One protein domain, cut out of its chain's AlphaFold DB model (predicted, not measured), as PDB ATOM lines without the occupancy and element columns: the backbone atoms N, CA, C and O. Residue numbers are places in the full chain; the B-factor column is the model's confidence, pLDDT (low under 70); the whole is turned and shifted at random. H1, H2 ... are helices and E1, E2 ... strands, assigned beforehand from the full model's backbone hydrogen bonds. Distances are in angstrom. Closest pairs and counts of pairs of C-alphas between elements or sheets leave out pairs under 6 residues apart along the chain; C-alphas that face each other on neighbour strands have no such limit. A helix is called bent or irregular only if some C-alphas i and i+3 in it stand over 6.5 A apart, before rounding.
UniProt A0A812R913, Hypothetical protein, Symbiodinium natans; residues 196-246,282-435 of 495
ATOM      1  N   PRO A 196      31.914  31.825  13.052       94.06
ATOM      2  CA  PRO A 196      33.196  32.406  12.662       94.06
ATOM      3  C   PRO A 196      33.587  33.519  13.637       94.06
ATOM      4  O   PRO A 196      32.784  34.418  13.899       94.06
ATOM      5  N   LEU A 197      34.808  33.472  14.175       95.25
ATOM      6  CA  LEU A 197      35.267  34.388  15.221       95.25
ATOM      7  C   LEU A 197      35.248  35.852  14.761       95.25
ATOM      8  O   LEU A 197      34.974  36.726  15.576       95.25
ATOM      9  N   GLY A 198      35.494  36.124  13.475       91.69
ATOM     10  CA  GLY A 198      35.412  37.475  12.912       91.69
ATOM     11  C   GLY A 198      33.995  38.058  12.917       91.69
ATOM     12  O   GLY A 198      33.827  39.274  12.921       91.69
ATOM     13  N   SER A 199      32.978  37.198  12.994       91.12
ATOM     14  CA  SER A 199      31.557  37.565  13.035       91.12
ATOM     15  C   SER A 199      30.877  37.319  14.388       91.12
ATOM     16  O   SER A 199      29.685  37.596  14.530       91.12
ATOM     17  N   ALA A 200      31.611  36.799  15.377       95.31
ATOM     18  CA  ALA A 200      31.079  36.488  16.698       95.31
ATOM     19  C   ALA A 200      30.717  37.768  17.470       95.31
ATOM     20  O   ALA A 200      31.480  38.736  17.518       95.31
ATOM     21  N   SER A 201      29.560  37.760  18.127       96.69
ATOM     22  CA  SER A 201      29.166  38.814  19.059       96.69
ATOM     23  C   SER A 201      30.036  38.800  20.317       96.69
ATOM     24  O   SER A 201      30.577  37.766  20.712       96.69
ATOM     25  N   SER A 202      30.115  39.933  21.020       96.25
ATOM     26  CA  SER A 202      30.890  40.015  22.265       96.25
ATOM     27  C   SER A 202      30.418  39.004  23.322       96.25
ATOM     28  O   SER A 202      31.236  38.460  24.054       96.25
ATOM     29  N   SER A 203      29.112  38.712  23.378       96.50
ATOM     30  CA  SER A 203      28.546  37.694  24.272       96.50
ATOM     31  C   SER A 203      28.929  36.266  23.888       96.50
ATOM     32  O   SER A 203      29.125  35.435  24.771       96.50
ATOM     33  N   GLU A 204      29.046  35.966  22.593       96.25
ATOM     34  CA  GLU A 204      29.533  34.658  22.137       96.25
ATOM     35  C   GLU A 204      31.022  34.521  22.459       96.25
ATOM     36  O   GLU A 204      31.439  33.510  23.012       96.25
ATOM     37  N   VAL A 205      31.827  35.558  22.226       96.69
ATOM     38  CA  VAL A 205      33.243  35.535  22.617       96.69
ATOM     39  C   VAL A 205      33.409  35.332  24.123       96.69
ATOM     40  O   VAL A 205      34.190  34.470  24.520       96.69
ATOM     41  N   GLU A 206      32.653  36.055  24.957       96.38
ATOM     42  CA  GLU A 206      32.660  35.852  26.412       96.38
ATOM     43  C   GLU A 206      32.301  34.403  26.772       96.38
ATOM     44  O   GLU A 206      32.996  33.769  27.557       96.38
ATOM     45  N   ALA A 207      31.245  33.845  26.178       95.25
ATOM     46  CA  ALA A 207      30.812  32.482  26.476       95.25
ATOM     47  C   ALA A 207      31.838  31.416  26.051       95.25
ATOM     48  O   ALA A 207      32.011  30.417  26.748       95.25
ATOM     49  N   PHE A 208      32.517  31.611  24.918       95.75
ATOM     50  CA  PHE A 208      33.383  30.592  24.328       95.75
ATOM     51  C   PHE A 208      34.855  30.713  24.729       95.75
ATOM     52  O   PHE A 208      35.534  29.685  24.799       95.75
ATOM     53  N   LEU A 209      35.360  31.926  24.959       96.25
ATOM     54  CA  LEU A 209      36.787  32.202  25.147       96.25
ATOM     55  C   LEU A 209      37.145  32.742  26.540       96.25
ATOM     56  O   LEU A 209      38.330  32.919  26.809       96.25
ATOM     57  N   GLU A 210      36.191  32.945  27.457       95.44
ATOM     58  CA  GLU A 210      36.525  33.321  28.836       95.44
ATOM     59  C   GLU A 210      36.632  32.140  29.797       95.44
ATOM     60  O   GLU A 210      35.645  31.550  30.239       95.44
ATOM     61  N   VAL A 211      37.863  31.894  30.246       91.38
ATOM     62  CA  VAL A 211      38.212  30.850  31.225       91.38
ATOM     63  C   VAL A 211      37.492  31.046  32.563       91.38
ATOM     64  O   VAL A 211      37.184  30.082  33.263       91.38
ATOM     65  N   SER A 212      37.211  32.302  32.926       91.12
ATOM     66  CA  SER A 212      36.494  32.645  34.161       91.12
ATOM     67  C   SER A 212      35.013  32.249  34.135       91.12
ATOM     68  O   SER A 212      34.401  32.110  35.195       91.12
ATOM     69  N   LYS A 213      34.441  32.059  32.940       89.56
ATOM     70  CA  LYS A 213      33.039  31.681  32.725       89.56
ATOM     71  C   LYS A 213      32.893  30.193  32.471       89.56
ATOM     72  O   LYS A 213      32.002  29.564  33.037       89.56
ATOM     73  N   ASP A 214      33.776  29.648  31.642       89.69
ATOM     74  CA  ASP A 214      33.715  28.269  31.190       89.69
ATOM     75  C   ASP A 214      35.124  27.683  31.052       89.69
ATOM     76  O   ASP A 214      35.959  28.159  30.280       89.69
ATOM     77  N   ARG A 215      35.391  26.585  31.765       91.25
ATOM     78  CA  ARG A 215      36.666  25.866  31.633       91.25
ATOM     79  C   ARG A 215      36.838  25.225  30.256       91.25
ATOM     80  O   ARG A 215      37.976  24.964  29.874       91.25
ATOM     81  N   ALA A 216      35.768  25.014  29.488       91.50
ATOM     82  CA  ALA A 216      35.884  24.563  28.104       91.50
ATOM     83  C   ALA A 216      36.482  25.637  27.172       91.50
ATOM     84  O   ALA A 216      36.890  25.306  26.061       91.50
ATOM     85  N   ALA A 217      36.645  26.890  27.625       94.31
ATOM     86  CA  ALA A 217      37.431  27.895  26.907       94.31
ATOM     87  C   ALA A 217      38.921  27.523  26.803       94.31
ATOM     88  O   ALA A 217      39.566  27.857  25.811       94.31
ATOM     89  N   ILE A 218      39.466  26.789  27.784       94.62
ATOM     90  CA  ILE A 218      40.886  26.402  27.838       94.62
ATOM     91  C   ILE A 218      41.326  25.657  26.565       94.62
ATOM     92  O   ILE A 218      42.207  26.163  25.868       94.62
ATOM     93  N   PRO A 219      40.724  24.510  26.180       94.56
ATOM     94  CA  PRO A 219      41.129  23.807  24.962       94.56
ATOM     95  C   PRO A 219      40.928  24.642  23.686       94.56
ATOM     96  O   PRO A 219      41.696  24.485  22.737       94.56
ATOM     97  N   ARG A 220      39.951  25.562  23.651       95.56
ATOM     98  CA  ARG A 220      39.723  26.468  22.506       95.56
ATOM     99  C   ARG A 220      40.858  27.486  22.364       95.56
ATOM    100  O   ARG A 220      41.386  27.677  21.269       95.56
ATOM    101  N   LEU A 221      41.273  28.095  23.473       96.25
ATOM    102  CA  LEU A 221      42.395  29.034  23.523       96.25
ATOM    103  C   LEU A 221      43.726  28.336  23.235       96.25
ATOM    104  O   LEU A 221      44.544  28.867  22.486       96.25
ATOM    105  N   HIS A 222      43.915  27.118  23.752       96.12
ATOM    106  CA  HIS A 222      45.082  26.297  23.429       96.12
ATOM    107  C   HIS A 222      45.147  26.005  21.931       96.12
ATOM    108  O   HIS A 222      46.204  26.178  21.329       96.12
ATOM    109  N   ALA A 223      44.026  25.610  21.317       96.44
ATOM    110  CA  ALA A 223      43.944  25.389  19.876       96.44
ATOM    111  C   ALA A 223      44.299  26.660  19.089       96.44
ATOM    112  O   ALA A 223      45.124  26.588  18.184       96.44
ATOM    113  N   ALA A 224      43.776  27.829  19.473       97.06
ATOM    114  CA  ALA A 224      44.126  29.099  18.833       97.06
ATOM    115  C   ALA A 224      45.627  29.436  18.955       97.06
ATOM    116  O   ALA A 224      46.241  29.865  17.977       97.06
ATOM    117  N   GLY A 225      46.238  29.199  20.120       97.06
ATOM    118  CA  GLY A 225      47.680  29.380  20.319       97.06
ATOM    119  C   GLY A 225      48.512  28.432  19.455       97.06
ATOM    120  O   GLY A 225      49.456  28.853  18.784       97.06
ATOM    121  N   ARG A 226      48.119  27.153  19.398       97.88
ATOM    122  CA  ARG A 226      48.731  26.157  18.508       97.88
ATOM    123  C   ARG A 226      48.603  26.575  17.037       97.88
ATOM    124  O   ARG A 226      49.583  26.463  16.301       97.88
ATOM    125  N   CYS A 227      47.447  27.106  16.618       97.56
ATOM    126  CA  CYS A 227      47.238  27.622  15.259       97.56
ATOM    127  C   CYS A 227      48.250  28.700  14.897       97.56
ATOM    128  O   CYS A 227      48.755  28.693  13.783       97.56
ATOM    129  N   TRP A 228      48.573  29.614  15.816       97.25
ATOM    130  CA  TRP A 228      49.518  30.687  15.515       97.25
ATOM    131  C   TRP A 228      50.928  30.160  15.207       97.25
ATOM    132  O   TRP A 228      51.556  30.620  14.253       97.25
ATOM    133  N   LEU A 229      51.407  29.153  15.952       97.69
ATOM    134  CA  LEU A 229      52.672  28.486  15.623       97.69
ATOM    135  C   LEU A 229      52.575  27.710  14.303       97.69
ATOM    136  O   LEU A 229      53.501  27.761  13.498       97.69
ATOM    137  N   ALA A 230      51.471  26.999  14.061       97.56
ATOM    138  CA  ALA A 230      51.289  26.269  12.809       97.56
ATOM    139  C   ALA A 230      51.315  27.211  11.597       97.56
ATOM    140  O   ALA A 230      52.010  26.941  10.623       97.56
ATOM    141  N   ASP A 231      50.623  28.344  11.688       96.06
ATOM    142  CA  ASP A 231      50.558  29.355  10.636       96.06
ATOM    143  C   ASP A 231      51.923  29.984  10.374       96.06
ATOM    144  O   ASP A 231      52.285  30.206   9.219       96.06
ATOM    145  N   ALA A 232      52.726  30.184  11.422       94.38
ATOM    146  CA  ALA A 232      54.121  30.574  11.276       94.38
ATOM    147  C   ALA A 232      54.896  29.570  10.412       94.38
ATOM    148  O   ALA A 232      55.504  29.964   9.421       94.38
ATOM    149  N   VAL A 233      54.837  28.281  10.765       95.44
ATOM    150  CA  VAL A 233      55.579  27.194  10.100       95.44
ATOM    151  C   VAL A 233      55.108  26.952   8.665       95.44
ATOM    152  O   VAL A 233      55.917  26.667   7.787       95.44
ATOM    153  N   LEU A 234      53.804  27.064   8.412       94.94
ATOM    154  CA  LEU A 234      53.205  26.900   7.084       94.94
ATOM    155  C   LEU A 234      53.342  28.167   6.221       94.94
ATOM    156  O   LEU A 234      53.001  28.155   5.032       94.94
ATOM    157  N   GLY A 235      53.811  29.262   6.821       91.69
ATOM    158  CA  GLY A 235      53.863  30.581   6.211       91.69
ATOM    159  C   GLY A 235      52.480  31.175   5.952       91.69
ATOM    160  O   GLY A 235      52.384  32.110   5.167       91.69
ATOM    161  N   PHE A 236      51.419  30.646   6.566       92.50
ATOM    162  CA  PHE A 236      50.037  31.058   6.344       92.50
ATOM    163  C   PHE A 236      49.746  32.396   7.026       92.50
ATOM    164  O   PHE A 236      49.670  32.491   8.248       92.50
ATOM    165  N   ARG A 237      49.585  33.459   6.234       89.56
ATOM    166  CA  ARG A 237      49.435  34.827   6.769       89.56
ATOM    167  C   ARG A 237      48.003  35.310   6.915       89.56
ATOM    168  O   ARG A 237      47.803  36.383   7.470       89.56
ATOM    169  N   ASP A 238      47.038  34.557   6.398       89.69
ATOM    170  CA  ASP A 238      45.664  35.042   6.287       89.69
ATOM    171  C   ASP A 238      44.987  35.129   7.659       89.69
ATOM    172  O   ASP A 238      44.411  36.151   8.002       89.69
ATOM    173  N   ARG A 239      45.112  34.092   8.497       92.75
ATOM    174  CA  ARG A 239      44.356  33.983   9.756       92.75
ATOM    175  C   ARG A 239      44.725  35.036  10.800       92.75
ATOM    176  O   ARG A 239      43.851  35.743  11.291       92.75
ATOM    177  N   PHE A 240      46.001  35.122  11.172       91.50
ATOM    178  CA  PHE A 240      46.459  36.043  12.212       91.50
ATOM    179  C   PHE A 240      47.198  37.221  11.604       91.50
ATOM    180  O   PHE A 240      48.182  37.036  10.893       91.50
ATOM    181  N   ALA A 241      46.835  38.429  12.013       88.31
ATOM    182  CA  ALA A 241      47.720  39.575  11.912       88.31
ATOM    183  C   ALA A 241      48.651  39.627  13.131       88.31
ATOM    184  O   ALA A 241      48.250  40.037  14.220       88.31
ATOM    185  N   SER A 242      49.898  39.192  12.966       89.31
ATOM    186  CA  SER A 242      50.850  39.018  14.069       89.31
ATOM    187  C   SER A 242      52.255  39.497  13.689       89.31
ATOM    188  O   SER A 242      52.536  39.674  12.500       89.31
ATOM    189  N   PRO A 243      53.186  39.624  14.655       88.06
ATOM    190  CA  PRO A 243      54.596  39.883  14.360       88.06
ATOM    191  C   PRO A 243      55.268  38.826  13.474       88.06
ATOM    192  O   PRO A 243      56.362  39.077  12.987       88.06
ATOM    193  N   VAL A 244      54.637  37.661  13.275       87.00
ATOM    194  CA  VAL A 244      55.138  36.547  12.452       87.00
ATOM    195  C   VAL A 244      54.576  36.563  11.025       87.00
ATOM    196  O   VAL A 244      55.186  36.047  10.092       87.00
ATOM    197  N   THR A 245      53.430  37.197  10.822       81.50
ATOM    198  CA  THR A 245      52.742  37.245   9.525       81.50
ATOM    199  C   THR A 245      52.799  38.638   8.897       81.50
ATOM    200  O   THR A 245      52.652  38.777   7.684       81.50
ATOM    201  N   CYS A 246      53.097  39.669   9.695       82.31
ATOM    202  CA  CYS A 246      53.176  41.064   9.284       82.31
ATOM    203  C   CYS A 246      54.542  41.677   9.651       82.31
ATOM    204  O   CYS A 246      54.831  41.956  10.815       82.31
ATOM    205  N   ASN A 282      42.243  37.401   9.090       90.38
ATOM    206  CA  ASN A 282      40.984  36.782   8.722       90.38
ATOM    207  C   ASN A 282      40.541  35.855   9.856       90.38
ATOM    208  O   ASN A 282      40.745  34.637   9.825       90.38
ATOM    209  N   ALA A 283      39.959  36.456  10.899       92.31
ATOM    210  CA  ALA A 283      39.487  35.730  12.075       92.31
ATOM    211  C   ALA A 283      38.357  34.737  11.744       92.31
ATOM    212  O   ALA A 283      38.149  33.801  12.509       92.31
ATOM    213  N   ASP A 284      37.679  34.863  10.598       92.56
ATOM    214  CA  ASP A 284      36.670  33.892  10.153       92.56
ATOM    215  C   ASP A 284      37.266  32.512   9.832       92.56
ATOM    216  O   ASP A 284      36.553  31.509   9.875       92.56
ATOM    217  N   ASN A 285      38.588  32.424   9.627       95.06
ATOM    218  CA  ASN A 285      39.303  31.149   9.518       95.06
ATOM    219  C   ASN A 285      39.475  30.422  10.870       95.06
ATOM    220  O   ASN A 285      40.105  29.358  10.929       95.06
ATOM    221  N   LEU A 286      38.938  30.994  11.954       96.56
ATOM    222  CA  LEU A 286      38.746  30.367  13.257       96.56
ATOM    223  C   LEU A 286      37.251  30.290  13.555       96.56
ATOM    224  O   LEU A 286      36.580  31.306  13.712       96.56
ATOM    225  N   VAL A 287      36.728  29.076  13.666       95.81
ATOM    226  CA  VAL A 287      35.305  28.836  13.902       95.81
ATOM    227  C   VAL A 287      35.107  28.339  15.323       95.81
ATOM    228  O   VAL A 287      35.665  27.313  15.714       95.81
ATOM    229  N   LEU A 288      34.301  29.057  16.098       95.19
ATOM    230  CA  LEU A 288      33.822  28.600  17.394       95.19
ATOM    231  C   LEU A 288      32.706  27.573  17.173       95.19
ATOM    232  O   LEU A 288      31.826  27.756  16.333       95.19
ATOM    233  N   SER A 289      32.768  26.485  17.928       91.56
ATOM    234  CA  SER A 289      31.754  25.435  17.986       91.56
ATOM    235  C   SER A 289      31.627  24.972  19.437       91.56
ATOM    236  O   SER A 289      32.553  25.161  20.234       91.56
ATOM    237  N   ASP A 290      30.496  24.357  19.786       84.44
ATOM    238  CA  ASP A 290      30.105  24.025  21.166       84.44
ATOM    239  C   ASP A 290      31.232  23.378  21.984       84.44
ATOM    240  O   ASP A 290      31.393  23.674  23.165       84.44
ATOM    241  N   ASN A 291      32.089  22.570  21.356       82.81
ATOM    242  CA  ASN A 291      33.139  21.822  22.052       82.81
ATOM    243  C   ASN A 291      34.575  22.235  21.700       82.81
ATOM    244  O   ASN A 291      35.516  21.733  22.314       82.81
ATOM    245  N   CYS A 292      34.784  23.110  20.715       91.81
ATOM    246  CA  CYS A 292      36.129  23.402  20.225       91.81
ATOM    247  C   CYS A 292      36.222  24.710  19.432       91.81
ATOM    248  O   CYS A 292      35.228  25.329  19.065       91.81
ATOM    249  N   LEU A 293      37.461  25.120  19.170       95.50
ATOM    250  CA  LEU A 293      37.792  26.108  18.156       95.50
ATOM    251  C   LEU A 293      38.419  25.354  16.986       95.50
ATOM    252  O   LEU A 293      39.381  24.605  17.168       95.50
ATOM    253  N   VAL A 294      37.820  25.511  15.812       96.44
ATOM    254  CA  VAL A 294      38.155  24.774  14.598       96.44
ATOM    255  C   VAL A 294      38.879  25.695  13.626       96.44
ATOM    256  O   VAL A 294      38.380  26.767  13.288       96.44
ATOM    257  N   ALA A 295      40.045  25.268  13.152       97.06
ATOM    258  CA  ALA A 295      40.779  25.958  12.101       97.06
ATOM    259  C   ALA A 295      40.294  25.502  10.717       97.06
ATOM    260  O   ALA A 295      40.299  24.304  10.406       97.06
ATOM    261  N   ILE A 296      39.897  26.462   9.883       95.62
ATOM    262  CA  ILE A 296      39.470  26.226   8.498       95.62
ATOM    263  C   ILE A 296      40.358  26.992   7.511       95.62
ATOM    264  O   ILE A 296      41.193  27.805   7.916       95.62
ATOM    265  N   ASP A 297      40.187  26.679   6.224       93.94
ATOM    266  CA  ASP A 297      40.878  27.313   5.090       93.94
ATOM    267  C   ASP A 297      42.416  27.318   5.206       93.94
ATOM    268  O   ASP A 297      43.106  28.260   4.821       93.94
ATOM    269  N   ASN A 298      42.966  26.243   5.771       95.62
ATOM    270  CA  ASN A 298      44.398  26.098   6.017       95.62
ATOM    271  C   ASN A 298      45.169  26.023   4.694       95.62
ATOM    272  O   ASN A 298      44.789  25.238   3.836       95.62
ATOM    273  N   HIS A 299      46.280  26.749   4.543       92.94
ATOM    274  CA  HIS A 299      47.126  26.669   3.345       92.94
ATOM    275  C   HIS A 299      48.617  26.698   3.687       92.94
ATOM    276  O   HIS A 299      49.031  27.339   4.648       92.94
ATOM    277  N   VAL A 300      49.436  26.059   2.850       92.06
ATOM    278  CA  VAL A 300      50.890  26.280   2.830       92.06
ATOM    279  C   VAL A 300      51.187  27.424   1.871       92.06
ATOM    280  O   VAL A 300      50.836  27.333   0.701       92.06
ATOM    281  N   GLN A 301      51.864  28.477   2.327       86.19
ATOM    282  CA  GLN A 301      52.272  29.592   1.455       86.19
ATOM    283  C   GLN A 301      53.767  29.574   1.109       86.19
ATOM    284  O   GLN A 301      54.230  30.381   0.302       86.19
ATOM    285  N   HIS A 302      54.532  28.625   1.654       77.69
ATOM    286  CA  HIS A 302      55.877  28.316   1.176       77.69
ATOM    287  C   HIS A 302      55.799  27.586  -0.175       77.69
ATOM    288  O   HIS A 302      55.825  26.356  -0.232       77.69
ATOM    289  N   VAL A 303      55.673  28.343  -1.267       73.81
ATOM    290  CA  VAL A 303      55.536  27.800  -2.628       73.81
ATOM    291  C   VAL A 303      56.843  27.966  -3.406       73.81
ATOM    292  O   VAL A 303      57.368  29.074  -3.489       73.81
ATOM    293  N   LYS A 304      57.360  26.888  -4.016       73.50
ATOM    294  CA  LYS A 304      58.658  26.887  -4.737       73.50
ATOM    295  C   LYS A 304      58.733  27.850  -5.937       73.50
ATOM    296  O   LYS A 304      59.825  28.206  -6.358       73.50
ATOM    297  N   SER A 305      57.598  28.239  -6.523       53.72
ATOM    298  CA  SER A 305      57.538  28.986  -7.792       53.72
ATOM    299  C   SER A 305      57.420  30.506  -7.648       53.72
ATOM    300  O   SER A 305      57.444  31.210  -8.657       53.72
ATOM    301  N   ALA A 306      57.264  31.035  -6.433       52.56
ATOM    302  CA  ALA A 306      57.384  32.471  -6.217       52.56
ATOM    303  C   ALA A 306      58.877  32.781  -6.104       52.56
ATOM    304  O   ALA A 306      59.521  32.253  -5.203       52.56
ATOM    305  N   CYS A 307      59.421  33.582  -7.033       40.84
ATOM    306  CA  CYS A 307      60.788  34.103  -6.968       40.84
ATOM    307  C   CYS A 307      61.198  34.330  -5.511       40.84
ATOM    308  O   CYS A 307      60.478  35.024  -4.791       40.84
ATOM    309  N   GLU A 308      62.362  33.811  -5.126       44.22
ATOM    310  CA  GLU A 308      63.013  33.867  -3.803       44.22
ATOM    311  C   GLU A 308      63.119  35.287  -3.181       44.22
ATOM    312  O   GLU A 308      63.667  35.474  -2.101       44.22
ATOM    313  N   ALA A 309      62.571  36.307  -3.843       43.41
ATOM    314  CA  ALA A 309      62.521  37.709  -3.461       43.41
ATOM    315  C   ALA A 309      61.197  38.170  -2.802       43.41
ATOM    316  O   ALA A 309      61.122  39.322  -2.365       43.41
ATOM    317  N   SER A 310      60.138  37.353  -2.710       47.03
ATOM    318  CA  SER A 310      58.866  37.797  -2.107       47.03
ATOM    319  C   SER A 310      58.872  37.738  -0.571       47.03
ATOM    320  O   SER A 310      58.286  36.860   0.051       47.03
ATOM    321  N   SER A 311      59.513  38.738   0.044       51.22
ATOM    322  CA  SER A 311      59.126  39.380   1.322       51.22
ATOM    323  C   SER A 311      58.849  38.509   2.566       51.22
ATOM    324  O   SER A 311      58.306  39.015   3.553       51.22
ATOM    325  N   GLY A 312      59.234  37.231   2.562       63.00
ATOM    326  CA  GLY A 312      59.244  36.360   3.733       63.00
ATOM    327  C   GLY A 312      60.047  36.966   4.871       63.00
ATOM    328  O   GLY A 312      61.120  37.520   4.645       63.00
ATOM    329  N   MET A 313      59.527  36.896   6.097       69.44
ATOM    330  CA  MET A 313      60.408  37.099   7.238       69.44
ATOM    331  C   MET A 313      61.388  35.940   7.307       69.44
ATOM    332  O   MET A 313      60.998  34.781   7.187       69.44
ATOM    333  N   GLU A 314      62.654  36.286   7.509       86.00
ATOM    334  CA  GLU A 314      63.724  35.329   7.750       86.00
ATOM    335  C   GLU A 314      63.327  34.362   8.876       86.00
ATOM    336  O   GLU A 314      62.827  34.826   9.911       86.00
ATOM    337  N   PRO A 315      63.596  33.049   8.747       88.69
ATOM    338  CA  PRO A 315      63.269  32.068   9.778       88.69
ATOM    339  C   PRO A 315      63.737  32.462  11.181       88.69
ATOM    340  O   PRO A 315      63.022  32.275  12.161       88.69
ATOM    341  N   ARG A 316      64.904  33.113  11.274       88.81
ATOM    342  CA  ARG A 316      65.451  33.638  12.533       88.81
ATOM    343  C   ARG A 316      64.607  34.752  13.155       88.81
ATOM    344  O   ARG A 316      64.533  34.833  14.376       88.81
ATOM    345  N   ALA A 317      63.983  35.612  12.353       89.25
ATOM    346  CA  ALA A 317      63.112  36.674  12.860       89.25
ATOM    347  C   ALA A 317      61.806  36.097  13.424       89.25
ATOM    348  O   ALA A 317      61.352  36.508  14.495       89.25
ATOM    349  N   ILE A 318      61.246  35.096  12.738       90.88
ATOM    350  CA  ILE A 318      60.083  34.345  13.220       90.88
ATOM    351  C   ILE A 318      60.440  33.621  14.521       90.88
ATOM    352  O   ILE A 318      59.772  33.814  15.535       90.88
ATOM    353  N   ALA A 319      61.540  32.866  14.526       94.25
ATOM    354  CA  ALA A 319      62.019  32.157  15.705       94.25
ATOM    355  C   ALA A 319      62.292  33.106  16.884       94.25
ATOM    356  O   ALA A 319      61.867  32.832  18.001       94.25
ATOM    357  N   GLY A 320      62.872  34.285  16.633       93.44
ATOM    358  CA  GLY A 320      63.066  35.326  17.645       93.44
ATOM    359  C   GLY A 320      61.766  35.862  18.259       93.44
ATOM    360  O   GLY A 320      61.777  36.330  19.396       93.44
ATOM    361  N   THR A 321      60.629  35.770  17.561       93.00
ATOM    362  CA  THR A 321      59.316  36.098  18.145       93.00
ATOM    363  C   THR A 321      58.889  35.040  19.161       93.00
ATOM    364  O   THR A 321      58.471  35.386  20.263       93.00
ATOM    365  N   PHE A 322      59.055  33.756  18.839       95.69
ATOM    366  CA  PHE A 322      58.743  32.661  19.763       95.69
ATOM    367  C   PHE A 322      59.773  32.518  20.895       95.69
ATOM    368  O   PHE A 322      59.405  32.112  21.994       95.69
ATOM    369  N   ALA A 323      61.024  32.943  20.684       95.69
ATOM    370  CA  ALA A 323      62.022  33.082  21.746       95.69
ATOM    371  C   ALA A 323      61.506  33.993  22.868       95.69
ATOM    372  O   ALA A 323      61.551  33.617  24.033       95.69
ATOM    373  N   LYS A 324      60.909  35.140  22.513       93.38
ATOM    374  CA  LYS A 324      60.304  36.058  23.488       93.38
ATOM    375  C   LYS A 324      59.131  35.427  24.234       93.38
ATOM    376  O   LYS A 324      58.997  35.648  25.430       93.38
ATOM    377  N   VAL A 325      58.304  34.617  23.561       94.12
ATOM    378  CA  VAL A 325      57.214  33.868  24.221       94.12
ATOM    379  C   VAL A 325      57.781  32.942  25.306       94.12
ATOM    380  O   VAL A 325      57.256  32.907  26.419       94.12
ATOM    381  N   LEU A 326      58.857  32.211  24.990       95.62
ATOM    382  CA  LEU A 326      59.539  31.302  25.916       95.62
ATOM    383  C   LEU A 326      60.196  32.058  27.078       95.62
ATOM    384  O   LEU A 326      59.984  31.694  28.231       95.62
ATOM    385  N   GLU A 327      60.938  33.127  26.782       94.00
ATOM    386  CA  GLU A 327      61.584  33.997  27.771       94.00
ATOM    387  C   GLU A 327      60.561  34.593  28.747       94.00
ATOM    388  O   GLU A 327      60.730  34.499  29.962       94.00
ATOM    389  N   GLU A 328      59.463  35.155  28.230       91.75
ATOM    390  CA  GLU A 328      58.392  35.740  29.040       91.75
ATOM    391  C   GLU A 328      57.718  34.697  29.939       91.75
ATOM    392  O   GLU A 328      57.419  34.995  31.097       91.75
ATOM    393  N   ALA A 329      57.465  33.490  29.422       92.06
ATOM    394  CA  ALA A 329      56.828  32.417  30.181       92.06
ATOM    395  C   ALA A 329      57.760  31.817  31.247       92.06
ATOM    396  O   ALA A 329      57.314  31.520  32.353       92.06
ATOM    397  N   ALA A 330      59.051  31.670  30.940       92.56
ATOM    398  CA  ALA A 330      60.043  31.156  31.877       92.56
ATOM    399  C   ALA A 330      60.360  32.161  32.996       92.56
ATOM    400  O   ALA A 330      60.519  31.763  34.148       92.56
ATOM    401  N   ALA A 331      60.430  33.459  32.677       90.25
ATOM    402  CA  ALA A 331      60.758  34.502  33.647       90.25
ATOM    403  C   ALA A 331      59.600  34.819  34.602       90.25
ATOM    404  O   ALA A 331      59.826  35.053  35.788       90.25
ATOM    405  N   ASN A 332      58.367  34.837  34.092       85.75
ATOM    406  CA  ASN A 332      57.212  35.312  34.854       85.75
ATOM    407  C   ASN A 332      56.266  34.197  35.326       85.75
ATOM    408  O   ASN A 332      55.342  34.444  36.100       85.75
ATOM    409  N   GLY A 333      56.493  32.965  34.872       86.00
ATOM    410  CA  GLY A 333      55.574  31.853  35.066       86.00
ATOM    411  C   GLY A 333      54.439  31.829  34.038       86.00
ATOM    412  O   GLY A 333      54.278  32.710  33.189       86.00
ATOM    413  N   LEU A 334      53.629  30.770  34.104       85.31
ATOM    414  CA  LEU A 334      52.587  30.497  33.107       85.31
ATOM    415  C   LEU A 334      51.380  31.440  33.212       85.31
ATOM    416  O   LEU A 334      50.756  31.728  32.188       85.31
ATOM    417  N   LEU A 335      51.080  31.948  34.412       74.06
ATOM    418  CA  LEU A 335      49.812  32.621  34.722       74.06
ATOM    419  C   LEU A 335      49.888  34.149  34.850       74.06
ATOM    420  O   LEU A 335      48.837  34.774  34.887       74.06
ATOM    421  N   GLU A 336      51.077  34.759  34.868       74.81
ATOM    422  CA  GLU A 336      51.247  36.222  34.930       74.81
ATOM    423  C   GLU A 336      52.514  36.661  34.173       74.81
ATOM    424  O   GLU A 336      53.381  35.819  33.921       74.81
ATOM    425  N   PRO A 337      52.695  37.954  33.828       61.56
ATOM    426  CA  PRO A 337      51.727  39.039  33.597       61.56
ATOM    427  C   PRO A 337      51.215  39.008  32.124       61.56
ATOM    428  O   PRO A 337      51.462  38.013  31.435       61.56
ATOM    429  N   PRO A 338      50.507  40.041  31.592       61.50
ATOM    430  CA  PRO A 338      50.067  40.052  30.195       61.50
ATOM    431  C   PRO A 338      51.257  39.866  29.256       61.50
ATOM    432  O   PRO A 338      52.183  40.677  29.244       61.50
ATOM    433  N   ALA A 339      51.239  38.788  28.479       65.19
ATOM    434  CA  ALA A 339      52.332  38.482  27.577       65.19
ATOM    435  C   ALA A 339      52.271  39.435  26.377       65.19
ATOM    436  O   ALA A 339      51.384  39.330  25.526       65.19
ATOM    437  N   ALA A 340      53.215  40.378  26.312       77.06
ATOM    438  CA  ALA A 340      53.363  41.283  25.173       77.06
ATOM    439  C   ALA A 340      53.490  40.488  23.861       77.06
ATOM    440  O   ALA A 340      53.011  40.919  22.809       77.06
ATOM    441  N   SER A 341      54.061  39.285  23.949       79.88
ATOM    442  CA  SER A 341      54.178  38.334  22.850       79.88
ATOM    443  C   SER A 341      52.847  37.841  22.258       79.88
ATOM    444  O   SER A 341      52.824  37.497  21.077       79.88
ATOM    445  N   VAL A 342      51.731  37.863  23.002       86.81
ATOM    446  CA  VAL A 342      50.402  37.413  22.515       86.81
ATOM    447  C   VAL A 342      49.367  38.535  22.424       86.81
ATOM    448  O   VAL A 342      48.198  38.305  22.120       86.81
ATOM    449  N   GLU A 343      49.789  39.779  22.633       88.62
ATOM    450  CA  GLU A 343      48.907  40.949  22.627       88.62
ATOM    451  C   GLU A 343      48.211  41.172  21.272       88.62
ATOM    452  O   GLU A 343      47.132  41.764  21.203       88.62
ATOM    453  N   PHE A 344      48.798  40.665  20.185       91.88
ATOM    454  CA  PHE A 344      48.180  40.710  18.862       91.88
ATOM    455  C   PHE A 344      46.853  39.944  18.813       91.88
ATOM    456  O   PHE A 344      45.913  40.416  18.177       91.88
ATOM    457  N   PHE A 345      46.746  38.813  19.519       94.06
ATOM    458  CA  PHE A 345      45.523  38.015  19.565       94.06
ATOM    459  C   PHE A 345      44.419  38.760  20.318       94.06
ATOM    460  O   PHE A 345      43.292  38.848  19.833       94.06
ATOM    461  N   HIS A 346      44.767  39.398  21.443       92.75
ATOM    462  CA  HIS A 346      43.849  40.280  22.166       92.75
ATOM    463  C   HIS A 346      43.318  41.400  21.263       92.75
ATOM    464  O   HIS A 346      42.115  41.652  21.213       92.75
ATOM    465  N   HIS A 347      44.213  42.052  20.513       89.62
ATOM    466  CA  HIS A 347      43.832  43.112  19.588       89.62
ATOM    467  C   HIS A 347      42.910  42.602  18.478       89.62
ATOM    468  O   HIS A 347      41.883  43.225  18.222       89.62
ATOM    469  N   MET A 348      43.243  41.468  17.860       91.38
ATOM    470  CA  MET A 348      42.438  40.847  16.809       91.38
ATOM    471  C   MET A 348      41.015  40.553  17.298       91.38
ATOM    472  O   MET A 348      40.055  40.971  16.653       91.38
ATOM    473  N   VAL A 349      40.863  39.901  18.456       92.88
ATOM    474  CA  VAL A 349      39.539  39.586  19.022       92.88
ATOM    475  C   VAL A 349      38.761  40.862  19.330       92.88
ATOM    476  O   VAL A 349      37.610  40.991  18.910       92.88
ATOM    477  N   ARG A 350      39.397  41.854  19.963       91.88
ATOM    478  CA  ARG A 350      38.764  43.142  20.271       91.88
ATOM    479  C   ARG A 350      38.303  43.892  19.025       91.88
ATOM    480  O   ARG A 350      37.215  44.456  19.037       91.88
ATOM    481  N   GLN A 351      39.116  43.935  17.972       87.62
ATOM    482  CA  GLN A 351      38.771  44.649  16.737       87.62
ATOM    483  C   GLN A 351      37.598  43.996  16.006       87.62
ATOM    484  O   GLN A 351      36.723  44.708  15.525       87.62
ATOM    485  N   ASN A 352      37.566  42.663  15.944       88.12
ATOM    486  CA  ASN A 352      36.521  41.944  15.217       88.12
ATOM    487  C   ASN A 352      35.197  41.872  15.998       88.12
ATOM    488  O   ASN A 352      34.128  41.946  15.406       88.12
ATOM    489  N   THR A 353      35.255  41.760  17.329       91.50
ATOM    490  CA  THR A 353      34.080  41.376  18.142       91.50
ATOM    491  C   THR A 353      33.679  42.415  19.186       91.50
ATOM    492  O   THR A 353      32.651  42.276  19.850       91.50
ATOM    493  N   GLY A 354      34.502  43.448  19.391       91.38
ATOM    494  CA  GLY A 354      34.333  44.436  20.459       91.38
ATOM    495  C   GLY A 354      34.654  43.922  21.868       91.38
ATOM    496  O   GLY A 354      34.591  44.705  22.812       91.38
ATOM    497  N   TYR A 355      35.007  42.642  22.027       95.00
ATOM    498  CA  TYR A 355      35.260  42.024  23.328       95.00
ATOM    499  C   TYR A 355      36.735  42.111  23.754       95.00
ATOM    500  O   TYR A 355      37.637  41.867  22.953       95.00
ATOM    501  N   GLU A 356      36.992  42.433  25.025       94.38
ATOM    502  CA  GLU A 356      38.341  42.456  25.607       94.38
ATOM    503  C   GLU A 356      38.598  41.169  26.395       94.38
ATOM    504  O   GLU A 356      37.980  40.940  27.433       94.38
ATOM    505  N   LEU A 357      39.518  40.336  25.900       94.00
ATOM    506  CA  LEU A 357      39.899  39.089  26.565       94.00
ATOM    507  C   LEU A 357      40.615  39.359  27.888       94.00
ATOM    508  O   LEU A 357      41.503  40.214  27.976       94.00
ATOM    509  N   THR A 358      40.303  38.556  28.901       93.56
ATOM    510  CA  THR A 358      41.004  38.620  30.185       93.56
ATOM    511  C   THR A 358      42.453  38.134  30.086       93.56
ATOM    512  O   THR A 358      42.837  37.359  29.207       93.56
ATOM    513  N   THR A 359      43.287  38.539  31.051       91.69
ATOM    514  CA  THR A 359      44.666  38.035  31.176       91.69
ATOM    515  C   THR A 359      44.707  36.510  31.276       91.69
ATOM    516  O   THR A 359      45.560  35.894  30.648       91.69
ATOM    517  N   ALA A 360      43.754  35.898  31.986       92.25
ATOM    518  CA  ALA A 360      43.658  34.446  32.101       92.25
ATOM    519  C   ALA A 360      43.472  33.777  30.728       92.25
ATOM    520  O   ALA A 360      44.188  32.831  30.410       92.25
ATOM    521  N   ALA A 361      42.585  34.308  29.877       94.19
ATOM    522  CA  ALA A 361      42.390  33.788  28.526       94.19
ATOM    523  C   ALA A 361      43.665  33.900  27.665       94.19
ATOM    524  O   ALA A 361      44.038  32.967  26.952       94.19
ATOM    525  N   LEU A 362      44.387  35.018  27.773       94.25
ATOM    526  CA  LEU A 362      45.649  35.222  27.054       94.25
ATOM    527  C   LEU A 362      46.776  34.306  27.557       94.25
ATOM    528  O   LEU A 362      47.603  33.860  26.759       94.25
ATOM    529  N   CYS A 363      46.799  33.978  28.850       93.31
ATOM    530  CA  CYS A 363      47.721  32.991  29.409       93.31
ATOM    531  C   CYS A 363      47.461  31.588  28.846       93.31
ATOM    532  O   CYS A 363      48.418  30.915  28.465       93.31
ATOM    533  N   GLU A 364      46.198  31.172  28.716       94.69
ATOM    534  CA  GLU A 364      45.853  29.883  28.099       94.69
ATOM    535  C   GLU A 364      46.181  29.855  26.599       94.69
ATOM    536  O   GLU A 364      46.712  28.864  26.097       94.69
ATOM    537  N   PHE A 365      45.958  30.957  25.876       95.75
ATOM    538  CA  PHE A 365      46.417  31.079  24.488       95.75
ATOM    539  C   PHE A 365      47.938  30.889  24.388       95.75
ATOM    540  O   PHE A 365      48.417  30.077  23.594       95.75
ATOM    541  N   ARG A 366      48.713  31.579  25.239       95.44
ATOM    542  CA  ARG A 366      50.175  31.426  25.315       95.44
ATOM    543  C   ARG A 366      50.574  29.988  25.644       95.44
ATOM    544  O   ARG A 366      51.498  29.464  25.027       95.44
ATOM    545  N   LEU A 367      49.881  29.337  26.575       95.19
ATOM    546  CA  LEU A 367      50.136  27.945  26.934       95.19
ATOM    547  C   LEU A 367      49.925  27.001  25.737       95.19
ATOM    548  O   LEU A 367      50.749  26.117  25.505       95.19
ATOM    549  N   GLY A 368      48.914  27.259  24.900       96.38
ATOM    550  CA  GLY A 368      48.740  26.593  23.605       96.38
ATOM    551  C   GLY A 368      49.963  26.697  22.690       96.38
ATOM    552  O   GLY A 368      50.403  25.690  22.131       96.38
ATOM    553  N   VAL A 369      50.557  27.890  22.580       96.94
ATOM    554  CA  VAL A 369      51.793  28.119  21.804       96.94
ATOM    555  C   VAL A 369      52.959  27.302  22.369       96.94
ATOM    556  O   VAL A 369      53.684  26.654  21.617       96.94
ATOM    557  N   LEU A 370      53.134  27.300  23.693       97.31
ATOM    558  CA  LEU A 370      54.209  26.559  24.362       97.31
ATOM    559  C   LEU A 370      54.067  25.045  24.157       97.31
ATOM    560  O   LEU A 370      55.050  24.364  23.864       97.31
ATOM    561  N   HIS A 371      52.845  24.517  24.238       97.50
ATOM    562  CA  HIS A 371      52.595  23.117  23.913       97.50
ATOM    563  C   HIS A 371      52.899  22.793  22.450       97.50
ATOM    564  O   HIS A 371      53.498  21.758  22.171       97.50
ATOM    565  N   ALA A 372      52.540  23.680  21.522       97.69
ATOM    566  CA  ALA A 372      52.883  23.501  20.118       97.69
ATOM    567  C   ALA A 372      54.407  23.451  19.909       97.69
ATOM    568  O   ALA A 372      54.885  22.574  19.196       97.69
ATOM    569  N   LEU A 373      55.171  24.329  20.572       98.00
ATOM    570  CA  LEU A 373      56.640  24.340  20.512       98.00
ATOM    571  C   LEU A 373      57.249  23.046  21.065       98.00
ATOM    572  O   LEU A 373      58.187  22.513  20.476       98.00
ATOM    573  N   ARG A 374      56.697  22.517  22.165       97.88
ATOM    574  CA  ARG A 374      57.093  21.217  22.732       97.88
ATOM    575  C   ARG A 374      56.882  20.077  21.733       97.88
ATOM    576  O   ARG A 374      57.740  19.208  21.603       97.88
ATOM    577  N   ASP A 375      55.743  20.081  21.044       97.69
ATOM    578  CA  ASP A 375      55.318  18.985  20.171       97.69
ATOM    579  C   ASP A 375      55.936  19.089  18.748       97.69
ATOM    580  O   ASP A 375      56.035  18.080  18.038       97.69
ATOM    581  N   LEU A 376      56.404  20.283  18.342       97.81
ATOM    582  CA  LEU A 376      56.777  20.648  16.965       97.81
ATOM    583  C   LEU A 376      57.773  19.688  16.304       97.81
ATOM    584  O   LEU A 376      57.549  19.282  15.167       97.81
ATOM    585  N   GLY A 377      58.839  19.284  16.999       97.81
ATOM    586  CA  GLY A 377      59.862  18.405  16.415       97.81
ATOM    587  C   GLY A 377      59.292  17.076  15.905       97.81
ATOM    588  O   GLY A 377      59.644  16.617  14.821       97.81
ATOM    589  N   SER A 378      58.344  16.491  16.645       97.75
ATOM    590  CA  SER A 378      57.667  15.255  16.227       97.75
ATOM    591  C   SER A 378      56.708  15.471  15.052       97.75
ATOM    592  O   SER A 378      56.556  14.595  14.199       97.75
ATOM    593  N   VAL A 379      56.082  16.651  14.980       98.06
ATOM    594  CA  VAL A 379      55.181  17.030  13.887       98.06
ATOM    595  C   VAL A 379      55.960  17.283  12.598       98.06
ATOM    596  O   VAL A 379      55.520  16.842  11.544       98.06
ATOM    597  N   LEU A 380      57.135  17.915  12.671       97.62
ATOM    598  CA  LEU A 380      58.009  18.145  11.515       97.62
ATOM    599  C   LEU A 380      58.530  16.841  10.906       97.62
ATOM    600  O   LEU A 380      58.517  16.700   9.685       97.62
ATOM    601  N   ALA A 381      58.924  15.877  11.743       97.69
ATOM    602  CA  ALA A 381      59.337  14.552  11.278       97.69
ATOM    603  C   ALA A 381      58.183  13.817  10.574       97.69
ATOM    604  O   ALA A 381      58.362  13.248   9.500       97.69
ATOM    605  N   TRP A 382      56.971  13.883  11.140       98.06
ATOM    606  CA  TRP A 382      55.777  13.351  10.477       98.06
ATOM    607  C   TRP A 382      55.490  14.067   9.150       98.06
ATOM    608  O   TRP A 382      55.151  13.409   8.173       98.06
ATOM    609  N   ALA A 383      55.632  15.392   9.107       97.69
ATOM    610  CA  ALA A 383      55.333  16.196   7.927       97.69
ATOM    611  C   ALA A 383      56.255  15.857   6.747       97.69
ATOM    612  O   ALA A 383      55.799  15.840   5.608       97.69
ATOM    613  N   GLU A 384      57.528  15.553   7.018       96.88
ATOM    614  CA  GLU A 384      58.479  15.069   6.014       96.88
ATOM    615  C   GLU A 384      58.037  13.728   5.420       96.88
ATOM    616  O   GLU A 384      57.909  13.609   4.201       96.88
ATOM    617  N   SER A 385      57.731  12.744   6.274       97.62
ATOM    618  CA  SER A 385      57.246  11.434   5.818       97.62
ATOM    619  C   SER A 385      55.928  11.554   5.048       97.62
ATOM    620  O   SER A 385      55.783  10.982   3.975       97.62
ATOM    621  N   PHE A 386      54.993  12.367   5.543       98.06
ATOM    622  CA  PHE A 386      53.693  12.561   4.907       98.06
ATOM    623  C   PHE A 386      53.793  13.286   3.557       98.06
ATOM    624  O   PHE A 386      53.019  13.004   2.648       98.06
ATOM    625  N   LEU A 387      54.746  14.210   3.388       97.12
ATOM    626  CA  LEU A 387      54.977  14.844   2.090       97.12
ATOM    627  C   LEU A 387      55.546  13.852   1.067       97.12
ATOM    628  O   LEU A 387      55.181  13.927  -0.104       97.12
ATOM    629  N   ALA A 388      56.400  12.918   1.499       97.06
ATOM    630  CA  ALA A 388      56.874  11.829   0.647       97.06
ATOM    631  C   ALA A 388      55.719  10.899   0.229       97.06
ATOM    632  O   ALA A 388      55.560  10.642  -0.960       97.06
ATOM    633  N   GLU A 389      54.856  10.503   1.171       97.12
ATOM    634  CA  GLU A 389      53.637   9.727   0.880       97.12
ATOM    635  C   GLU A 389      52.727  10.452  -0.129       97.12
ATOM    636  O   GLU A 389      52.276   9.858  -1.105       97.12
ATOM    637  N   LEU A 390      52.507  11.762   0.040       96.31
ATOM    638  CA  LEU A 390      51.708  12.556  -0.900       96.31
ATOM    639  C   LEU A 390      52.309  12.621  -2.310       96.31
ATOM    640  O   LEU A 390      51.555  12.731  -3.278       96.31
ATOM    641  N   LEU A 391      53.639  12.611  -2.433       96.12
ATOM    642  CA  LEU A 391      54.321  12.578  -3.728       96.12
ATOM    643  C   LEU A 391      54.123  11.221  -4.412       96.12
ATOM    644  O   LEU A 391      53.761  11.196  -5.587       96.12
ATOM    645  N   GLU A 392      54.275  10.118  -3.678       95.56
ATOM    646  CA  GLU A 392      54.011   8.765  -4.186       95.56
ATOM    647  C   GLU A 392      52.546   8.607  -4.632       95.56
ATOM    648  O   GLU A 392      52.271   8.164  -5.752       95.56
ATOM    649  N   ASP A 393      51.595   9.061  -3.809       92.88
ATOM    650  CA  ASP A 393      50.172   9.096  -4.162       92.88
ATOM    651  C   ASP A 393      49.930   9.947  -5.417       92.88
ATOM    652  O   ASP A 393      49.124   9.599  -6.288       92.88
ATOM    653  N   ALA A 394      50.637  11.073  -5.548       94.31
ATOM    654  CA  ALA A 394      50.494  11.936  -6.708       94.31
ATOM    655  C   ALA A 394      50.973  11.279  -8.004       94.31
ATOM    656  O   ALA A 394      50.295  11.419  -9.027       94.31
ATOM    657  N   GLU A 395      52.075  10.528  -7.958       93.56
ATOM    658  CA  GLU A 395      52.556   9.712  -9.077       93.56
ATOM    659  C   GLU A 395      51.508   8.676  -9.490       93.56
ATOM    660  O   GLU A 395      51.179   8.568 -10.675       93.56
ATOM    661  N   ALA A 396      50.912   7.984  -8.516       92.12
ATOM    662  CA  ALA A 396      49.922   6.939  -8.758       92.12
ATOM    663  C   ALA A 396      48.612   7.456  -9.386       92.12
ATOM    664  O   ALA A 396      47.970   6.746 -10.161       92.12
ATOM    665  N   THR A 397      48.200   8.694  -9.090       89.19
ATOM    666  CA  THR A 397      46.949   9.267  -9.638       89.19
ATOM    667  C   THR A 397      47.027   9.612 -11.134       89.19
ATOM    668  O   THR A 397      45.993   9.822 -11.787       89.19
ATOM    669  N   GLU A 398      48.244   9.721 -11.686       88.00
ATOM    670  CA  GLU A 398      48.543  10.248 -13.030       88.00
ATOM    671  C   GLU A 398      47.909  11.633 -13.306       88.00
ATOM    672  O   GLU A 398      47.681  12.023 -14.458       88.00
ATOM    673  N   SER A 399      47.552  12.384 -12.262       92.06
ATOM    674  CA  SER A 399      46.961  13.712 -12.392       92.06
ATOM    675  C   SER A 399      48.067  14.755 -12.391       92.06
ATOM    676  O   SER A 399      48.594  15.117 -11.340       92.06
ATOM    677  N   LYS A 400      48.397  15.293 -13.573       93.81
ATOM    678  CA  LYS A 400      49.407  16.358 -13.693       93.81
ATOM    679  C   LYS A 400      49.095  17.547 -12.774       93.81
ATOM    680  O   LYS A 400      49.986  18.036 -12.094       93.81
ATOM    681  N   PHE A 401      47.833  17.978 -12.719       94.00
ATOM    682  CA  PHE A 401      47.421  19.095 -11.866       94.00
ATOM    683  C   PHE A 401      47.710  18.830 -10.383       94.00
ATOM    684  O   PHE A 401      48.185  19.725  -9.689       94.00
ATOM    685  N   TRP A 402      47.429  17.613  -9.911       95.12
ATOM    686  CA  TRP A 402      47.688  17.214  -8.530       95.12
ATOM    687  C   TRP A 402      49.189  17.106  -8.246       95.12
ATOM    688  O   TRP A 402      49.659  17.662  -7.259       95.12
ATOM    689  N   MET A 403      49.946  16.489  -9.154       95.75
ATOM    690  CA  MET A 403      51.402  16.391  -9.075       95.75
ATOM    691  C   MET A 403      52.084  17.767  -9.017       95.75
ATOM    692  O   MET A 403      52.921  18.007  -8.149       95.75
ATOM    693  N   ASP A 404      51.703  18.699  -9.896       94.94
ATOM    694  CA  ASP A 404      52.219  20.074  -9.890       94.94
ATOM    695  C   ASP A 404      51.897  20.769  -8.550       94.94
ATOM    696  O   ASP A 404      52.727  21.478  -7.981       94.94
ATOM    697  N   ASN A 405      50.704  20.507  -8.011       94.75
ATOM    698  CA  ASN A 405      50.249  21.015  -6.722       94.75
ATOM    699  C   ASN A 405      51.076  20.487  -5.541       94.75
ATOM    700  O   ASN A 405      51.524  21.284  -4.718       94.75
ATOM    701  N   VAL A 406      51.314  19.176  -5.457       96.38
ATOM    702  CA  VAL A 406      52.147  18.582  -4.398       96.38
ATOM    703  C   VAL A 406      53.587  19.090  -4.515       96.38
ATOM    704  O   VAL A 406      54.156  19.562  -3.533       96.38
ATOM    705  N   ASN A 407      54.153  19.115  -5.726       95.25
ATOM    706  CA  ASN A 407      55.512  19.612  -5.965       95.25
ATOM    707  C   ASN A 407      55.710  21.081  -5.592       95.25
ATOM    708  O   ASN A 407      56.833  21.479  -5.263       95.25
ATOM    709  N   SER A 408      54.638  21.878  -5.641       94.44
ATOM    710  CA  SER A 408      54.668  23.289  -5.270       94.44
ATOM    711  C   SER A 408      54.928  23.512  -3.775       94.44
ATOM    712  O   SER A 408      55.461  24.565  -3.420       94.44
ATOM    713  N   ILE A 409      54.626  22.525  -2.918       95.31
ATOM    714  CA  ILE A 409      54.878  22.577  -1.472       95.31
ATOM    715  C   ILE A 409      56.393  22.592  -1.231       95.31
ATOM    716  O   ILE A 409      57.116  21.651  -1.572       95.31
ATOM    717  N   ASN A 410      56.898  23.671  -0.631       93.88
ATOM    718  CA  ASN A 410      58.308  23.796  -0.280       93.88
ATOM    719  C   ASN A 410      58.588  23.161   1.093       93.88
ATOM    720  O   ASN A 410      58.624  23.841   2.120       93.88
ATOM    721  N   GLY A 411      58.795  21.840   1.092       93.81
ATOM    722  CA  GLY A 411      59.165  21.088   2.294       93.81
ATOM    723  C   GLY A 411      60.470  21.568   2.942       93.81
ATOM    724  O   GLY A 411      60.560  21.586   4.163       93.81
ATOM    725  N   GLU A 412      61.449  22.035   2.159       93.44
ATOM    726  CA  GLU A 412      62.723  22.550   2.685       93.44
ATOM    727  C   GLU A 412      62.527  23.829   3.504       93.44
ATOM    728  O   GLU A 412      63.053  23.940   4.609       93.44
ATOM    729  N   ALA A 413      61.724  24.776   3.010       91.56
ATOM    730  CA  ALA A 413      61.406  25.997   3.750       91.56
ATOM    731  C   ALA A 413      60.684  25.688   5.073       91.56
ATOM    732  O   ALA A 413      61.021  26.270   6.106       91.56
ATOM    733  N   LEU A 414      59.741  24.737   5.047       93.25
ATOM    734  CA  LEU A 414      59.034  24.268   6.240       93.25
ATOM    735  C   LEU A 414      60.006  23.655   7.259       93.25
ATOM    736  O   LEU A 414      59.955  24.007   8.437       93.25
ATOM    737  N   GLN A 415      60.922  22.785   6.816       93.81
ATOM    738  CA  GLN A 415      61.923  22.163   7.691       93.81
ATOM    739  C   GLN A 415      62.939  23.175   8.225       93.81
ATOM    740  O   GLN A 415      63.267  23.140   9.405       93.81
ATOM    741  N   SER A 416      63.398  24.112   7.396       93.62
ATOM    742  CA  SER A 416      64.336  25.166   7.796       93.62
ATOM    743  C   SER A 416      63.749  26.058   8.896       93.62
ATOM    744  O   SER A 416      64.381  26.287   9.931       93.62
ATOM    745  N   LEU A 417      62.499  26.502   8.729       94.62
ATOM    746  CA  LEU A 417      61.801  27.278   9.751       94.62
ATOM    747  C   LEU A 417      61.498  26.448  11.005       94.62
ATOM    748  O   LEU A 417      61.723  26.909  12.125       94.62
ATOM    749  N   GLY A 418      61.032  25.215  10.822       95.00
ATOM    750  CA  GLY A 418      60.795  24.278  11.911       95.00
ATOM    751  C   GLY A 418      62.047  24.009  12.750       95.00
ATOM    752  O   GLY A 418      61.985  24.040  13.979       95.00
ATOM    753  N   ALA A 419      63.201  23.827  12.105       94.75
ATOM    754  CA  ALA A 419      64.491  23.642  12.760       94.75
ATOM    755  C   ALA A 419      64.893  24.877  13.574       94.75
ATOM    756  O   ALA A 419      65.229  24.736  14.747       94.75
ATOM    757  N   ALA A 420      64.766  26.086  13.014       96.69
ATOM    758  CA  ALA A 420      65.062  27.327  13.736       96.69
ATOM    759  C   ALA A 420      64.192  27.501  15.000       96.69
ATOM    760  O   ALA A 420      64.666  27.978  16.037       96.69
ATOM    761  N   LEU A 421      62.920  27.090  14.943       97.38
ATOM    762  CA  LEU A 421      62.011  27.094  16.094       97.38
ATOM    763  C   LEU A 421      62.401  26.038  17.138       97.38
ATOM    764  O   LEU A 421      62.441  26.346  18.328       97.38
ATOM    765  N   CYS A 422      62.740  24.822  16.708       97.81
ATOM    766  CA  CYS A 422      63.230  23.760  17.590       97.81
ATOM    767  C   CYS A 422      64.549  24.142  18.282       97.81
ATOM    768  O   CYS A 422      64.689  23.932  19.485       97.81
ATOM    769  N   GLU A 423      65.496  24.749  17.559       97.81
ATOM    770  CA  GLU A 423      66.747  25.281  18.117       97.81
ATOM    771  C   GLU A 423      66.477  26.355  19.173       97.81
ATOM    772  O   GLU A 423      67.078  26.343  20.246       97.81
ATOM    773  N   THR A 424      65.520  27.245  18.905       97.50
ATOM    774  CA  THR A 424      65.090  28.288  19.849       97.50
ATOM    775  C   THR A 424      64.435  27.702  21.102       97.50
ATOM    776  O   THR A 424      64.629  28.217  22.201       97.50
ATOM    777  N   ALA A 425      63.675  26.616  20.961       97.75
ATOM    778  CA  ALA A 425      63.017  25.928  22.069       97.75
ATOM    779  C   ALA A 425      63.969  25.039  22.891       97.75
ATOM    780  O   ALA A 425      63.682  24.752  24.054       97.75
ATOM    781  N   ALA A 426      65.105  24.614  22.327       98.19
ATOM    782  CA  ALA A 426      66.015  23.652  22.952       98.19
ATOM    783  C   ALA A 426      66.523  24.062  24.355       98.19
ATOM    784  O   ALA A 426      66.501  23.205  25.245       98.19
ATOM    785  N   PRO A 427      66.903  25.330  24.625       98.31
ATOM    786  CA  PRO A 427      67.289  25.772  25.970       98.31
ATOM    787  C   PRO A 427      66.161  25.674  27.006       98.31
ATOM    788  O   PRO A 427      66.428  25.620  28.203       98.31
ATOM    789  N   TYR A 428      64.906  25.632  26.554       97.94
ATOM    790  CA  TYR A 428      63.708  25.582  27.389       97.94
ATOM    791  C   TYR A 428      63.100  24.178  27.468       97.94
ATOM    792  O   TYR A 428      61.989  24.030  27.967       97.94
ATOM    793  N   LYS A 429      63.791  23.134  26.992       97.88
ATOM    794  CA  LYS A 429      63.243  21.771  26.911       97.88
ATOM    795  C   LYS A 429      62.673  21.269  28.243       97.88
ATOM    796  O   LYS A 429      61.570  20.732  28.252       97.88
ATOM    797  N   ASP A 430      63.386  21.466  29.350       97.75
ATOM    798  CA  ASP A 430      62.938  21.002  30.671       97.75
ATOM    799  C   ASP A 430      61.723  21.795  31.177       97.75
ATOM    800  O   ASP A 430      60.822  21.232  31.794       97.75
ATOM    801  N   PHE A 431      61.656  23.091  30.855       97.12
ATOM    802  CA  PHE A 431      60.485  23.928  31.125       97.12
ATOM    803  C   PHE A 431      59.277  23.497  30.281       97.12
ATOM    804  O   PHE A 431      58.176  23.343  30.797       97.12
ATOM    805  N   LEU A 432      59.478  23.231  28.991       97.38
ATOM    806  CA  LEU A 432      58.427  22.740  28.102       97.38
ATOM    807  C   LEU A 432      57.930  21.345  28.515       97.38
ATOM    808  O   LEU A 432      56.746  21.041  28.376       97.38
ATOM    809  N   ALA A 433      58.815  20.502  29.048       96.88
ATOM    810  CA  ALA A 433      58.465  19.190  29.579       96.88
ATOM    811  C   ALA A 433      57.687  19.259  30.907       96.88
ATOM    812  O   ALA A 433      56.989  18.304  31.232       96.88
ATOM    813  N   SER A 434      57.786  20.363  31.657       96.56
ATOM    814  CA  SER A 434      57.076  20.558  32.929       96.56
ATOM    815  C   SER A 434      55.733  21.283  32.796       96.56
ATOM    816  O   SER A 434      55.049  21.486  33.802       96.56
ATOM    817  N   LEU A 435      55.338  21.664  31.574       96.19
ATOM    818  CA  LEU A 435      54.031  22.266  31.313       96.19
ATOM    819  C   LEU A 435      52.898  21.336  31.779       96.19
ATOM    820  O   LEU A 435      53.012  20.118  31.614       96.19
TER     821      LEU A 435
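AT A GLANCE: This is residues 196 to 246 and 282 to 435 of the 495 residues of the protein "Hypothetical protein" of Symbiodinium natans (UniProt A0A812R913). H2 and H5a cross in the middle of a helical body, with H1, H3, H4 and the small hairpin E1 and E2 packed round them; from it H5b, the other arm of the bent helix H5, runs out to one end, where H6 folds back on it and H7 returns. The printed part has 205 residues, with seven named helices and two named strands in the order H1 H2 E1 E2 H3 H4 H5 H6 H7. It is mostly helix with one antiparallel sheet, E1 - E2, and compact, with a radius of gyration of the C-alphas of 17.8 A and spans of 53 by 39 by 30 A.

IN THESE COORDINATES: Find C-alpha 202 at (30.890, 40.015, 22.265), where H1, residues 202 to 209, begins; H2, residues 217 to 234, is 25.4 A long. Next come E1, residues 286 to 289, E2, residues 292 to 295, H3, residues 315 to 332, and H4, residues 340 to 353, irregular, with C-alphas 341 and 344 7.6 A apart. H5, residues 359 to 397, was assigned as one helix by its hydrogen bonds but is bent, with C-alphas 374 and 377 7.4 A apart; its arms are H5a, residues 359 to 374, and H5b, residues 377 to 397, 30.5 A long. After H6, residues 400 to 408, H7, residues 411 to 433, is irregular, with C-alphas 427 and 430 8.0 A apart; H7 ends at C-alpha 433 at (58.465, 19.190, 29.579).

HOW THE PARTS SIT: H5a touches H2 at a steep tilt of 47 degrees, the closest C-alphas being Gly 368 and His 222, 3.7 A. H3 touches H7 at a shallow tilt of 14 degrees, closest at C-alphas Pro 315 and Leu 417, 5.0 A. H5b and H6 form a hairpin, closest at C-alphas Ala 394 and Met 403, 5.1 A. In E1 and E2, N 287 and O 294 are within hydrogen-bond range at 2.9 A. Every O i to N i+4 pair is within range in H1, H2, H3, H5a, H5b and H6, but 7 of 10 in H4 and 15 of 19 in H7.

THE WHOLE: The farthest C-alphas, Pro 337 and Glu 398, are 54.9 A apart. Residues 247 to 281 are not printed, and C-alphas 246 and 282 are 12.9 A apart across the cut. The link from E2 to H3 is long, and pLDDT is under 70 at residues 305 to 313 and 337 to 339.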